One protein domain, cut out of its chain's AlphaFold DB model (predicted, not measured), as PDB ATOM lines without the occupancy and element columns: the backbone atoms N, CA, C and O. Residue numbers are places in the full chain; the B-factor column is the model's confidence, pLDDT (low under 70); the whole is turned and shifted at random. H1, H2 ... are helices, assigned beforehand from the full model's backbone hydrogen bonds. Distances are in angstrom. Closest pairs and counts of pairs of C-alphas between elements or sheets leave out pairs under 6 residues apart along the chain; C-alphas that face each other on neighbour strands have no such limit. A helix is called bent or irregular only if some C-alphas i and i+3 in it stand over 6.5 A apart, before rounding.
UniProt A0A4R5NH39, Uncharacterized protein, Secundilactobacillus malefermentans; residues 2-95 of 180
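AT A GLANCE: This is residues 2 to 95 of the 180 residues of an uncharacterized protein of Secundilactobacillus malefermentans (UniProt A0A4R5NH39). One long helix, H4, makes the long axis of the model, and two shorter helices, H2 and H3, pack crosswise on its first half and part of its middle, with the three centres making a triangle. H1 packs on the last residues of H3 and stays clear of H4, while residues 87 to 93 at the far end of the long helix stick out. The printed part has 94 residues with four named helices, in the order H1, H2, H3, H4, and no named strand; its class is all helix. It is only just loose, close to compact, with a radius of gyration of the C-alphas of 14.9 A, and elongated, spanning 50 by 27 by 22 A.

HOW THE PARTS SIT: H1, residues 2 to 12, touches H3, residues 36 to 51, with residues 47 to 51 of H3 alone; the closest C-alphas are those of Ala 7 and Pro 48, 5.2 A apart. These two helices run opposite ways at a steep tilt of 48 degrees. H2, residues 18 to 26, is apart from H1. H2 touches residues 36 to 43 of H3, opposite ways at a steep tilt of 58 degrees; the closest C-alphas are those of Ile 20 and Val 40, 6.8 A apart. H3 also touches H4, residues 62 to 91, with residues 69 to 77 of H4 alone, opposite ways at a steep tilt of 53 degrees; the closest C-alphas, of Ala 43 and Leu 73, are 6.6 A apart. H3 is the hub, touching three helices. Residues 66 to 77 of H4 touch H2, the same way at a steep tilt of 43 degrees, with the C-alphas of Ala 23 and Tyr 74 closest at 4.7 A. H1 and H4 are apart. The helix packing is mostly crossed: no touching pair is at a shallow tilt. In H2 and H4 every O i to N i+4 pair is within hydrogen-bond range; in H1 5 of 7 are and in H3 10 of 12.

IN THESE COORDINATES: H1 begins at C-alpha 2, (323.193, 340.509, 440.868), and is 16.1 A long. H2, 12.4 A long, begins at C-alpha 18, (337.329, 321.894, 445.566). H3, 21.8 A long, has a kink of 40 degrees near residue 45 and is irregular: C-alphas 45 and 48 are 7.2 A apart. H4, 43.4 A long, ends at C-alpha 91, (312.942, 300.266, 432.403).

THE WHOLE: The C-alphas farthest apart are those of Glu 60 and Gly 93, 50.8 A. The printed part has no cut. The link from H1 to H2 is tight, with 5 residues; those from H2 to H3, with 9, and from H3 to H4, with 10, are short. The mean pLDDT of the printed part is 80.2; it is under 70 at residues 2 to 3, 55, 64, 82 to 83 and 86 to 95.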
ATOM      1  N   GLU A   2     322.043 340.272 439.958       55.91
ATOM      2  CA  GLU A   2     323.193 340.509 440.868       55.91
ATOM      3  C   GLU A   2     323.631 339.277 441.696       55.91
ATOM      4  O   GLU A   2     324.804 338.923 441.714       55.91
ATOM      5  N   ASN A   3     322.676 338.550 442.290       64.88
ATOM      6  CA  ASN A   3     322.939 337.466 443.254       64.88
ATOM      7  C   ASN A   3     323.672 336.231 442.666       64.88
ATOM      8  O   ASN A   3     324.307 335.469 443.387       64.88
ATOM      9  N   ASN A   4     323.614 336.017 441.344       87.75
ATOM     10  CA  ASN A   4     324.320 334.888 440.720       87.75
ATOM     11  C   ASN A   4     325.811 335.178 440.532       87.75
ATOM     12  O   ASN A   4     326.623 334.258 440.574       87.75
ATOM     13  N   ARG A   5     326.164 336.448 440.309       90.56
ATOM     14  CA  ARG A   5     327.549 336.859 440.083       90.56
ATOM     15  C   ARG A   5     328.380 336.649 441.344       90.56
ATOM     16  O   ARG A   5     329.409 335.993 441.270       90.56
ATOM     17  N   GLU A   6     327.880 337.114 442.487       91.88
ATOM     18  CA  GLU A   6     328.533 336.928 443.789       91.88
ATOM     19  C   GLU A   6     328.723 335.447 444.131       91.88
ATOM     20  O   GLU A   6     329.787 335.047 444.596       91.88
ATOM     21  N   ALA A   7     327.725 334.606 443.838       91.75
ATOM     22  CA  ALA A   7     327.831 333.167 444.048       91.75
ATOM     23  C   ALA A   7     328.966 332.541 443.219       91.75
ATOM     24  O   ALA A   7     329.743 331.736 443.734       91.75
ATOM     25  N   TYR A   8     329.088 332.906 441.940       94.00
ATOM     26  CA  TYR A   8     330.168 332.396 441.095       94.00
ATOM     27  C   TYR A   8     331.533 332.950 441.497       94.00
ATOM     28  O   TYR A   8     332.492 332.187 441.551       94.00
ATOM     29  N   GLU A   9     331.622 334.235 441.839       94.25
ATOM     30  CA  GLU A   9     332.853 334.842 442.354       94.25
ATOM     31  C   GLU A   9     333.302 334.151 443.649       94.25
ATOM     32  O   GLU A   9     334.472 333.786 443.779       94.25
ATOM     33  N   PHE A  10     332.373 333.865 444.567       93.31
ATOM     34  CA  PHE A  10     332.656 333.093 445.774       93.31
ATOM     35  C   PHE A  10     333.194 331.696 445.446       93.31
ATOM     36  O   PHE A  10     334.181 331.273 446.043       93.31
ATOM     37  N   LEU A  11     332.574 330.976 444.507       92.75
ATOM     38  CA  LEU A  11     332.988 329.620 444.137       92.75
ATOM     39  C   LEU A  11     334.350 329.586 443.423       92.75
ATOM     40  O   LEU A  11     335.124 328.657 443.640       92.75
ATOM     41  N   MET A  12     334.652 330.599 442.606       92.38
ATOM     42  CA  MET A  12     335.936 330.760 441.906       92.38
ATOM     43  C   MET A  12     337.051 331.310 442.806       92.38
ATOM     44  O   MET A  12     338.209 331.370 442.394       92.38
ATOM     45  N   THR A  13     336.730 331.747 444.023       92.31
ATOM     46  CA  THR A  13     337.724 332.307 444.938       92.31
ATOM     47  C   THR A  13     338.615 331.203 445.506       92.31
ATOM     48  O   THR A  13     338.144 330.298 446.193       92.31
ATOM     49  N   GLY A  14     339.926 331.321 445.283       86.88
ATOM     50  CA  GLY A  14     340.919 330.420 445.868       86.88
ATOM     51  C   GLY A  14     340.692 328.964 445.465       86.88
ATOM     52  O   GLY A  14     340.726 328.632 444.287       86.88
ATOM     53  N   ASP A  15     340.484 328.099 446.454       85.00
ATOM     54  CA  ASP A  15     340.253 326.662 446.298       85.00
ATOM     55  C   ASP A  15     338.794 326.260 446.574       85.00
ATOM     56  O   ASP A  15     338.497 325.080 446.772       85.00
ATOM     57  N   HIS A  16     337.857 327.212 446.598       89.81
ATOM     58  CA  HIS A  16     336.470 326.925 446.962       89.81
ATOM     59  C   HIS A  16     335.801 325.933 446.004       89.81
ATOM     60  O   HIS A  16     335.012 325.105 446.455       89.81
ATOM     61  N   GLU A  17     336.165 325.910 444.719       91.56
ATOM     62  CA  GLU A  17     335.689 324.907 443.751       91.56
ATOM     63  C   GLU A  17     335.975 323.452 444.176       91.56
ATOM     64  O   GLU A  17     335.237 322.531 443.813       91.56
ATOM     65  N   VAL A  18     336.977 323.223 445.038       89.56
ATOM     66  CA  VAL A  18     337.329 321.894 445.566       89.56
ATOM     67  C   VAL A  18     336.187 321.285 446.391       89.56
ATOM     68  O   VAL A  18     336.113 320.059 446.547       89.56
ATOM     69  N   ILE A  19     335.226 322.083 446.871       88.75
ATOM     70  CA  ILE A  19     334.017 321.555 447.520       88.75
ATOM     71  C   ILE A  19     333.180 320.683 446.570       88.75
ATOM     72  O   ILE A  19     332.597 319.697 447.019       88.75
ATOM     73  N   ILE A  20     333.177 320.979 445.265       92.38
ATOM     74  CA  ILE A  20     332.490 320.172 444.248       92.38
ATOM     75  C   ILE A  20     333.194 318.819 444.120       92.38
ATOM     76  O   ILE A  20     332.571 317.763 444.235       92.38
ATOM     77  N   TYR A  21     334.519 318.835 443.966       92.06
ATOM     78  CA  TYR A  21     335.307 317.615 443.787       92.06
ATOM     79  C   TYR A  21     335.306 316.732 445.031       92.06
ATOM     80  O   TYR A  21     335.221 315.511 444.932       92.06
ATOM     81  N   SER A  22     335.375 317.334 446.218       80.06
ATOM     82  CA  SER A  22     335.297 316.593 447.477       80.06
ATOM     83  C   SER A  22     333.914 315.976 447.700       80.06
ATOM     84  O   SER A  22     333.837 314.868 448.229       80.06
ATOM     85  N   ALA A  23     332.833 316.625 447.249       85.19
ATOM     86  CA  ALA A  23     331.496 316.038 447.245       85.19
ATOM     87  C   ALA A  23     331.392 314.841 446.283       85.19
ATOM     88  O   ALA A  23     330.889 313.791 446.679       85.19
ATOM     89  N   LEU A  24     331.929 314.949 445.062       89.19
ATOM     90  CA  LEU A  24     331.935 313.850 444.083       89.19
ATOM     91  C   LEU A  24     332.803 312.669 444.515       89.19
ATOM     92  O   LEU A  24     332.388 311.516 444.406       89.19
ATOM     93  N   LYS A  25     333.972 312.950 445.099       83.50
ATOM     94  CA  LYS A  25     334.880 311.920 445.607       83.50
ATOM     95  C   LYS A  25     334.218 311.045 446.675       83.50
ATOM     96  O   LYS A  25     334.475 309.846 446.707       83.50
ATOM     97  N   ARG A  26     333.340 311.611 447.516       83.94
ATOM     98  CA  ARG A  26     332.551 310.840 448.503       83.94
ATOM     99  C   ARG A  26     331.591 309.839 447.855       83.94
ATOM    100  O   ARG A  26     331.245 308.855 448.490       83.94
ATOM    101  N   LEU A  27     331.189 310.073 446.607       82.50
ATOM    102  CA  LEU A  27     330.348 309.177 445.808       82.50
ATOM    103  C   LEU A  27     331.170 308.243 444.908       82.50
ATOM    104  O   LEU A  27     330.616 307.596 444.025       82.50
ATOM    105  N   SER A  28     332.492 308.178 445.104       87.38
ATOM    106  CA  SER A  28     333.431 307.453 444.236       87.38
ATOM    107  C   SER A  28     333.428 307.916 442.771       87.38
ATOM    108  O   SER A  28     333.957 307.222 441.906       87.38
ATOM    109  N   ILE A  29     332.895 309.111 442.488       89.94
ATOM    110  CA  ILE A  29     332.969 309.748 441.171       89.94
ATOM    111  C   ILE A  29     334.263 310.559 441.141       89.94
ATOM    112  O   ILE A  29     334.436 311.540 441.867       89.94
ATOM    113  N   THR A  30     335.203 310.116 440.316       89.50
ATOM    114  CA  THR A  30     336.518 310.749 440.149       89.50
ATOM    115  C   THR A  30     336.640 311.338 438.748       89.50
ATOM    116  O   THR A  30     335.791 311.078 437.907       89.50
ATOM    117  N   LYS A  31     337.707 312.096 438.463       88.19
ATOM    118  CA  LYS A  31     337.929 312.716 437.140       88.19
ATOM    119  C   LYS A  31     337.935 311.725 435.964       88.19
ATOM    120  O   LYS A  31     337.721 312.138 434.835       88.19
ATOM    121  N   GLY A  32     338.214 310.443 436.216       88.19
ATOM    122  CA  GLY A  32     338.161 309.394 435.192       88.19
ATOM    123  C   GLY A  32     336.773 308.778 434.985       88.19
ATOM    124  O   GLY A  32     336.611 307.967 434.079       88.19
ATOM    125  N   ASP A  33     335.783 309.115 435.820       89.38
ATOM    126  CA  ASP A  33     334.402 308.659 435.648       89.38
ATOM    127  C   ASP A  33     333.759 309.424 434.476       89.38
ATOM    128  O   ASP A  33     333.779 310.657 434.488       89.38
ATOM    129  N   PRO A  34     333.146 308.743 433.490       90.88
ATOM    130  CA  PRO A  34     332.500 309.399 432.351       90.88
ATOM    131  C   PRO A  34     331.431 310.430 432.731       90.88
ATOM    132  O   PRO A  34     331.141 311.325 431.948       90.88
ATOM    133  N   ARG A  35     330.841 310.311 433.926       89.75
ATOM    134  CA  ARG A  35     329.789 311.210 434.424       89.75
ATOM    135  C   ARG A  35     330.349 312.437 435.143       89.75
ATOM    136  O   ARG A  35     329.580 313.302 435.548       89.75
ATOM    137  N   PHE A  36     331.661 312.495 435.382       91.88
ATOM    138  CA  PHE A  36     332.281 313.514 436.230       91.88
ATOM    139  C   PHE A  36     331.987 314.935 435.745       91.88
ATOM    140  O   PHE A  36     331.519 315.756 436.531       91.88
ATOM    141  N   GLU A  37     332.217 315.207 434.460       94.38
ATOM    142  CA  GLU A  37     332.012 316.538 433.875       94.38
ATOM    143  C   GLU A  37     330.546 316.981 433.950       94.38
ATOM    144  O   GLU A  37     330.269 318.122 434.318       94.38
ATOM    145  N   ASP A  38     329.603 316.067 433.710       93.31
ATOM    146  CA  ASP A  38     328.168 316.352 433.821       93.31
ATOM    147  C   ASP A  38     327.791 316.770 435.248       93.31
ATOM    148  O   ASP A  38     327.071 317.747 435.459       93.31
ATOM    149  N   PHE A  39     328.317 316.067 436.254       92.69
ATOM    150  CA  PHE A  39     328.084 316.419 437.652       92.69
ATOM    151  C   PHE A  39     328.735 317.748 438.046       92.69
ATOM    152  O   PHE A  39     328.155 318.509 438.826       92.69
ATOM    153  N   VAL A  40     329.925 318.051 437.521       94.69
ATOM    154  CA  VAL A  40     330.575 319.348 437.739       94.69
ATOM    155  C   VAL A  40     329.720 320.469 437.150       94.69
ATOM    156  O   VAL A  40     329.441 321.444 437.848       94.69
ATOM    157  N   GLN A  41     329.241 320.323 435.914       92.25
ATOM    158  CA  GLN A  41     328.355 321.308 435.288       92.25
ATOM    159  C   GLN A  41     327.047 321.491 436.068       92.25
ATOM    160  O   GLN A  41     326.627 322.621 436.320       92.25
ATOM    161  N   GLU A  42     326.432 320.401 436.522       91.31
ATOM    162  CA  GLU A  42     325.211 320.446 437.330       91.31
ATOM    163  C   GLU A  42     325.427 321.185 438.664       91.31
ATOM    164  O   GLU A  42     324.560 321.949 439.101       91.31
ATOM    165  N   ALA A  43     326.596 321.029 439.299       91.25
ATOM    166  CA  ALA A  43     326.958 321.834 440.463       91.25
ATOM    167  C   ALA A  43     327.027 323.323 440.133       91.25
ATOM    168  O   ALA A  43     326.434 324.116 440.864       91.25
ATOM    169  N   TRP A  44     327.688 323.705 439.038       93.56
ATOM    170  CA  TRP A  44     327.766 325.102 438.607       93.56
ATOM    171  C   TRP A  44     326.380 325.710 438.389       93.56
ATOM    172  O   TRP A  44     326.096 326.784 438.913       93.56
ATOM    173  N   VAL A  45     325.479 325.002 437.707       92.56
ATOM    174  CA  VAL A  45     324.108 325.478 437.453       92.56
ATOM    175  C   VAL A  45     323.338 325.724 438.755       92.56
ATOM    176  O   VAL A  45     322.520 326.642 438.844       92.56
ATOM    177  N   LYS A  46     323.576 324.906 439.782       86.19
ATOM    178  CA  LYS A  46     322.755 324.892 441.004       86.19
ATOM    179  C   LYS A  46     323.362 325.678 442.151       86.19
ATOM    180  O   LYS A  46     322.631 326.080 443.062       86.19
ATOM    181  N   PHE A  47     324.656 325.964 442.079       91.06
ATOM    182  CA  PHE A  47     325.389 326.676 443.113       91.06
ATOM    183  C   PHE A  47     324.764 328.027 443.495       91.06
ATOM    184  O   PHE A  47     324.575 328.235 444.691       91.06
ATOM    185  N   PRO A  48     324.319 328.905 442.568       92.50
ATOM    186  CA  PRO A  48     323.693 330.175 442.954       92.50
ATOM    187  C   PRO A  48     322.438 330.007 443.815       92.50
ATOM    188  O   PRO A  48     322.184 330.785 444.733       92.50
ATOM    189  N   THR A  49     321.663 328.947 443.567       85.38
ATOM    190  CA  THR A  49     320.473 328.645 444.376       85.38
ATOM    191  C   THR A  49     320.851 328.148 445.770       85.38
ATOM    192  O   THR A  49     320.139 328.432 446.731       85.38
ATOM    193  N   LEU A  50     321.947 327.395 445.897       80.19
ATOM    194  CA  LEU A  50     322.472 326.960 447.195       80.19
ATOM    195  C   LEU A  50     323.059 328.135 447.978       80.19
ATOM    196  O   LEU A  50     322.790 328.262 449.169       80.19
ATOM    197  N   TYR A  51     323.798 329.005 447.293       85.44
ATOM    198  CA  TYR A  51     324.386 330.221 447.841       85.44
ATOM    199  C   TYR A  51     323.319 331.127 448.464       85.44
ATOM    200  O   TYR A  51     323.411 331.462 449.639       85.44
ATOM    201  N   ALA A  52     322.235 331.402 447.732       80.81
ATOM    202  CA  ALA A  52     321.125 332.227 448.216       80.81
ATOM    203  C   ALA A  52     320.330 331.615 449.390       80.81
ATOM    204  O   ALA A  52     319.570 332.321 450.046       80.81
ATOM    205  N   LYS A  53     320.457 330.305 449.639       76.44
ATOM    206  CA  LYS A  53     319.777 329.595 450.738       76.44
ATOM    207  C   LYS A  53     320.634 329.462 451.993       76.44
ATOM    208  O   LYS A  53     320.146 328.936 452.997       76.44
ATOM    209  N   PHE A  54     321.897 329.875 451.944       71.75
ATOM    210  CA  PHE A  54     322.748 329.854 453.121       71.75
ATOM    211  C   PHE A  54     322.211 330.863 454.156       71.75
ATOM    212  O   PHE A  54     321.959 332.009 453.800       71.75
ATOM    213  N   PRO A  55     321.989 330.459 455.422       57.12
ATOM    214  CA  PRO A  55     321.321 331.307 456.415       57.12
ATOM    215  C   PRO A  55     322.201 332.431 456.991       57.12
ATOM    216  O   PRO A  55     321.683 333.276 457.715       57.12
ATOM    217  N   GLY A  56     323.511 332.420 456.721       70.88
ATOM    218  CA  GLY A  56     324.472 333.433 457.172       70.88
ATOM    219  C   GLY A  56     325.080 334.219 456.011       70.88
ATOM    220  O   GLY A  56     324.568 334.186 454.894       70.88
ATOM    221  N   ASN A  57     326.207 334.888 456.255       79.19
ATOM    222  CA  ASN A  57     326.963 335.559 455.199       79.19
ATOM    223  C   ASN A  57     328.071 334.616 454.695       79.19
ATOM    224  O   ASN A  57     329.001 334.330 455.448       79.19
ATOM    225  N   PRO A  58     328.022 334.121 453.442       75.75
ATOM    226  CA  PRO A  58     329.000 333.154 452.942       75.75
ATOM    227  C   PRO A  58     330.455 333.634 453.000       75.75
ATOM    228  O   PRO A  58     331.361 332.810 453.128       75.75
ATOM    229  N   VAL A  59     330.688 334.948 452.909       85.81
ATOM    230  CA  VAL A  59     332.028 335.550 452.935       85.81
ATOM    231  C   VAL A  59     332.559 335.651 454.368       85.81
ATOM    232  O   VAL A  59     333.714 335.303 454.617       85.81
ATOM    233  N   GLU A  60     331.721 336.081 455.314       76.31
ATOM    234  CA  GLU A  60     332.095 336.228 456.731       76.31
ATOM    235  C   GLU A  60     332.171 334.863 457.438       76.31
ATOM    236  O   GLU A  60     333.161 334.556 458.107       76.31
ATOM    237  N   ASP A  61     331.198 333.982 457.190       71.94
ATOM    238  CA  ASP A  61     331.082 332.632 457.762       71.94
ATOM    239  C   ASP A  61     331.714 331.556 456.862       71.94
ATOM    240  O   ASP A  61     331.224 330.428 456.741       71.94
ATOM    241  N   ARG A  62     332.819 331.892 456.187       77.25
ATOM    242  CA  ARG A  62     333.386 331.102 455.078       77.25
ATOM    243  C   ARG A  62     333.565 329.613 455.374       77.25
ATOM    244  O   ARG A  62     333.256 328.778 454.530       77.25
ATOM    245  N   LYS A  63     334.070 329.243 456.556       70.69
ATOM    246  CA  LYS A  63     334.297 327.824 456.897       70.69
ATOM    247  C   LYS A  63     332.976 327.056 456.994       70.69
ATOM    248  O   LYS A  63     332.873 325.950 456.464       70.69
ATOM    249  N   GLN A  64     331.977 327.644 457.649       66.12
ATOM    250  CA  GLN A  64     330.635 327.084 457.776       66.12
ATOM    251  C   GLN A  64     329.945 327.020 456.410       66.12
ATOM    252  O   GLN A  64     329.346 325.998 456.077       66.12
ATOM    253  N   ALA A  65     330.096 328.064 455.592       71.56
ATOM    254  CA  ALA A  65     329.551 328.136 454.243       71.56
ATOM    255  C   ALA A  65     330.123 327.039 453.330       71.56
ATOM    256  O   ALA A  65     329.369 326.280 452.727       71.56
ATOM    257  N   LEU A  66     331.450 326.862 453.293       76.75
ATOM    258  CA  LEU A  66     332.092 325.810 452.493       76.75
ATOM    259  C   LEU A  66     331.656 324.402 452.923       76.75
ATOM    260  O   LEU A  66     331.386 323.549 452.075       76.75
ATOM    261  N   ALA A  67     331.540 324.156 454.233       72.44
ATOM    262  CA  ALA A  67     331.030 322.888 454.748       72.44
ATOM    263  C   ALA A  67     329.561 322.656 454.343       72.44
ATOM    264  O   ALA A  67     329.212 321.559 453.894       72.44
ATOM    265  N   TYR A  68     328.723 323.691 454.449       79.25
ATOM    266  CA  TYR A  68     327.324 323.666 454.024       79.25
ATOM    267  C   TYR A  68     327.200 323.347 452.529       79.25
ATOM    268  O   TYR A  68     326.510 322.392 452.166       79.25
ATOM    269  N   PHE A  69     327.915 324.070 451.666       81.62
ATOM    270  CA  PHE A  69     327.855 323.884 450.216       81.62
ATOM    271  C   PHE A  69     328.361 322.510 449.781       81.62
ATOM    272  O   PHE A  69     327.685 321.839 449.002       81.62
ATOM    273  N   ARG A  70     329.486 322.033 450.333       80.50
ATOM    274  CA  ARG A  70     329.987 320.673 450.068       80.50
ATOM    275  C   ARG A  70     328.927 319.620 450.384       80.50
ATOM    276  O   ARG A  70     328.711 318.690 449.608       80.50
ATOM    277  N   ASN A  71     328.266 319.756 451.532       73.06
ATOM    278  CA  ASN A  71     327.230 318.819 451.952       73.06
ATOM    279  C   ASN A  71     325.972 318.936 451.084       73.06
ATOM    280  O   ASN A  71     325.387 317.914 450.736       73.06
ATOM    281  N   ALA A  72     325.561 320.145 450.702       72.81
ATOM    282  CA  ALA A  72     324.410 320.360 449.831       72.81
ATOM    283  C   ALA A  72     324.625 319.770 448.425       72.81
ATOM    284  O   ALA A  72     323.749 319.077 447.910       72.81
ATOM    285  N   LEU A  73     325.813 319.966 447.849       83.19
ATOM    286  CA  LEU A  73     326.196 319.396 446.557       83.19
ATOM    287  C   LEU A  73     326.238 317.867 446.598       83.19
ATOM    288  O   LEU A  73     325.665 317.215 445.730       83.19
ATOM    289  N   TYR A  74     326.826 317.284 447.649       82.94
ATOM    290  CA  TYR A  74     326.811 315.833 447.857       82.94
ATOM    291  C   TYR A  74     325.384 315.261 447.832       82.94
ATOM    292  O   TYR A  74     325.129 314.293 447.117       82.94
ATOM    293  N   ARG A  75     324.441 315.889 448.555       70.00
ATOM    294  CA  ARG A  75     323.024 315.469 448.569       70.00
ATOM    295  C   ARG A  75     322.420 315.510 447.169       70.00
ATOM    296  O   ARG A  75     321.735 314.580 446.757       70.00
ATOM    297  N   GLN A  76     322.672 316.589 446.436       78.56
ATOM    298  CA  GLN A  76     322.124 316.764 445.100       78.56
ATOM    299  C   GLN A  76     322.633 315.684 444.138       78.56
ATOM    300  O   GLN A  76     321.841 315.081 443.416       78.56
ATOM    301  N   PHE A  77     323.934 315.404 444.159       84.25
ATOM    302  CA  PHE A  77     324.537 314.369 443.325       84.25
ATOM    303  C   PHE A  77     324.020 312.975 443.665       84.25
ATOM    304  O   PHE A  77     323.684 312.203 442.769       84.25
ATOM    305  N   LEU A  78     323.890 312.672 444.956       78.88
ATOM    306  CA  LEU A  78     323.333 311.406 445.412       78.88
ATOM    307  C   LEU A  78     321.883 311.225 444.943       78.88
ATOM    308  O   LEU A  78     321.536 310.169 444.414       78.88
ATOM    309  N   ASN A  79     321.062 312.272 445.041       70.44
ATOM    310  CA  ASN A  79     319.687 312.243 444.547       70.44
ATOM    311  C   ASN A  79     319.632 312.029 443.031       70.44
ATOM    312  O   ASN A  79     318.820 311.240 442.553       70.44
ATOM    313  N   LEU A  80     320.518 312.667 442.266       76.56
ATOM    314  CA  LEU A  80     320.603 312.459 440.818       76.56
ATOM    315  C   LEU A  80     320.968 311.015 440.466       76.56
ATOM    316  O   LEU A  80     320.305 310.417 439.619       76.56
ATOM    317  N   LEU A  81     321.954 310.426 441.147       78.38
ATOM    318  CA  LEU A  81     322.320 309.018 440.961       78.38
ATOM    319  C   LEU A  81     321.150 308.079 441.267       78.38
ATOM    320  O   LEU A  81     320.909 307.130 440.522       78.38
ATOM    321  N   ARG A  82     320.384 308.365 442.323       67.06
ATOM    322  CA  ARG A  82     319.177 307.608 442.679       67.06
ATOM    323  C   ARG A  82     318.091 307.720 441.624       67.06
ATOM    324  O   ARG A  82     317.538 306.704 441.225       67.06
ATOM    325  N   TYR A  83     317.818 308.923 441.119       68.19
ATOM    326  CA  TYR A  83     316.859 309.104 440.028       68.19
ATOM    327  C   TYR A  83     317.296 308.382 438.750       68.19
ATOM    328  O   TYR A  83     316.453 307.803 438.066       68.19
ATOM    329  N   GLN A  84     318.591 308.391 438.430       72.81
ATOM    330  CA  GLN A  84     319.134 307.646 437.295       72.81
ATOM    331  C   GLN A  84     318.965 306.134 437.488       72.81
ATOM    332  O   GLN A  84     318.501 305.457 436.571       72.81
ATOM    333  N   LYS A  85     319.270 305.620 438.686       70.12
ATOM    334  CA  LYS A  85     319.072 304.212 439.044       70.12
ATOM    335  C   LYS A  85     317.597 303.818 438.958       70.12
ATOM    336  O   LYS A  85     317.268 302.884 438.245       70.12
ATOM    337  N   LEU A  86     316.699 304.600 439.554       61.56
ATOM    338  CA  LEU A  86     315.258 304.356 439.501       61.56
ATOM    339  C   LEU A  86     314.718 304.340 438.069       61.56
ATOM    340  O   LEU A  86     313.891 303.501 437.723       61.56
ATOM    341  N   ARG A  87     315.150 305.282 437.225       66.31
ATOM    342  CA  ARG A  87     314.743 305.307 435.814       66.31
ATOM    343  C   ARG A  87     315.205 304.051 435.083       66.31
ATOM    344  O   ARG A  87     314.442 303.516 434.286       66.31
ATOM    345  N   LYS A  88     316.414 303.575 435.381       67.75
ATOM    346  CA  LYS A  88     316.936 302.319 434.846       67.75
ATOM    347  C   LYS A  88     316.120 301.120 435.345       67.75
ATOM    348  O   LYS A  88     315.597 300.379 434.525       67.75
ATOM    349  N   ASP A  89     315.878 301.020 436.648       57.62
ATOM    350  CA  ASP A  89     315.157 299.897 437.264       57.62
ATOM    351  C   ASP A  89     313.675 299.829 436.829       57.62
ATOM    352  O   ASP A  89     313.116 298.745 436.674       57.62
ATOM    353  N   ARG A  90     313.038 300.978 436.557       56.50
ATOM    354  CA  ARG A  90     311.691 301.051 435.949       56.50
ATOM    355  C   ARG A  90     311.667 300.619 434.482       56.50
ATOM    356  O   ARG A  90     310.625 300.188 434.000       56.50
ATOM    357  N   SER A  91     312.787 300.765 433.777       56.38
ATOM    358  CA  SER A  91     312.942 300.266 432.403       56.38
ATOM    359  C   SER A  91     313.092 298.740 432.384       56.38
ATOM    360  O   SER A  91     312.663 298.100 431.429       56.38
ATOM    361  N   ASP A  92     313.624 298.172 433.472       54.97
ATOM    362  CA  ASP A  92     313.883 296.740 433.659       54.97
ATOM    363  C   ASP A  92     312.699 295.969 434.295       54.97
ATOM    364  O   ASP A  92     312.816 294.781 434.588       54.97
ATOM    365  N   GLY A  93     311.526 296.602 434.462       48.06
ATOM    366  CA  GLY A  93     310.273 295.919 434.828       48.06
ATOM    367  C   GLY A  93     310.031 295.683 436.326       48.06
ATOM    368  O   GLY A  93     309.179 294.866 436.670       48.06
ATOM    369  N   ASN A  94     310.738 296.383 437.220       50.28
ATOM    370  CA  ASN A  94     310.504 296.276 438.665       50.28
ATOM    371  C   ASN A  94     309.204 296.962 439.126       50.28
ATOM    372  O   ASN A  94     308.795 297.994 438.585       50.28
ATOM    373  N   ASP A  95     308.584 296.389 440.164       48.41
ATOM    374  CA  ASP A  95     307.293 296.808 440.717       48.41
ATOM    375  C   ASP A  95     307.346 298.252 441.277       48.41
ATOM    376  O   ASP A  95     308.149 298.548 442.173       48.41
TER     377      ASP A  95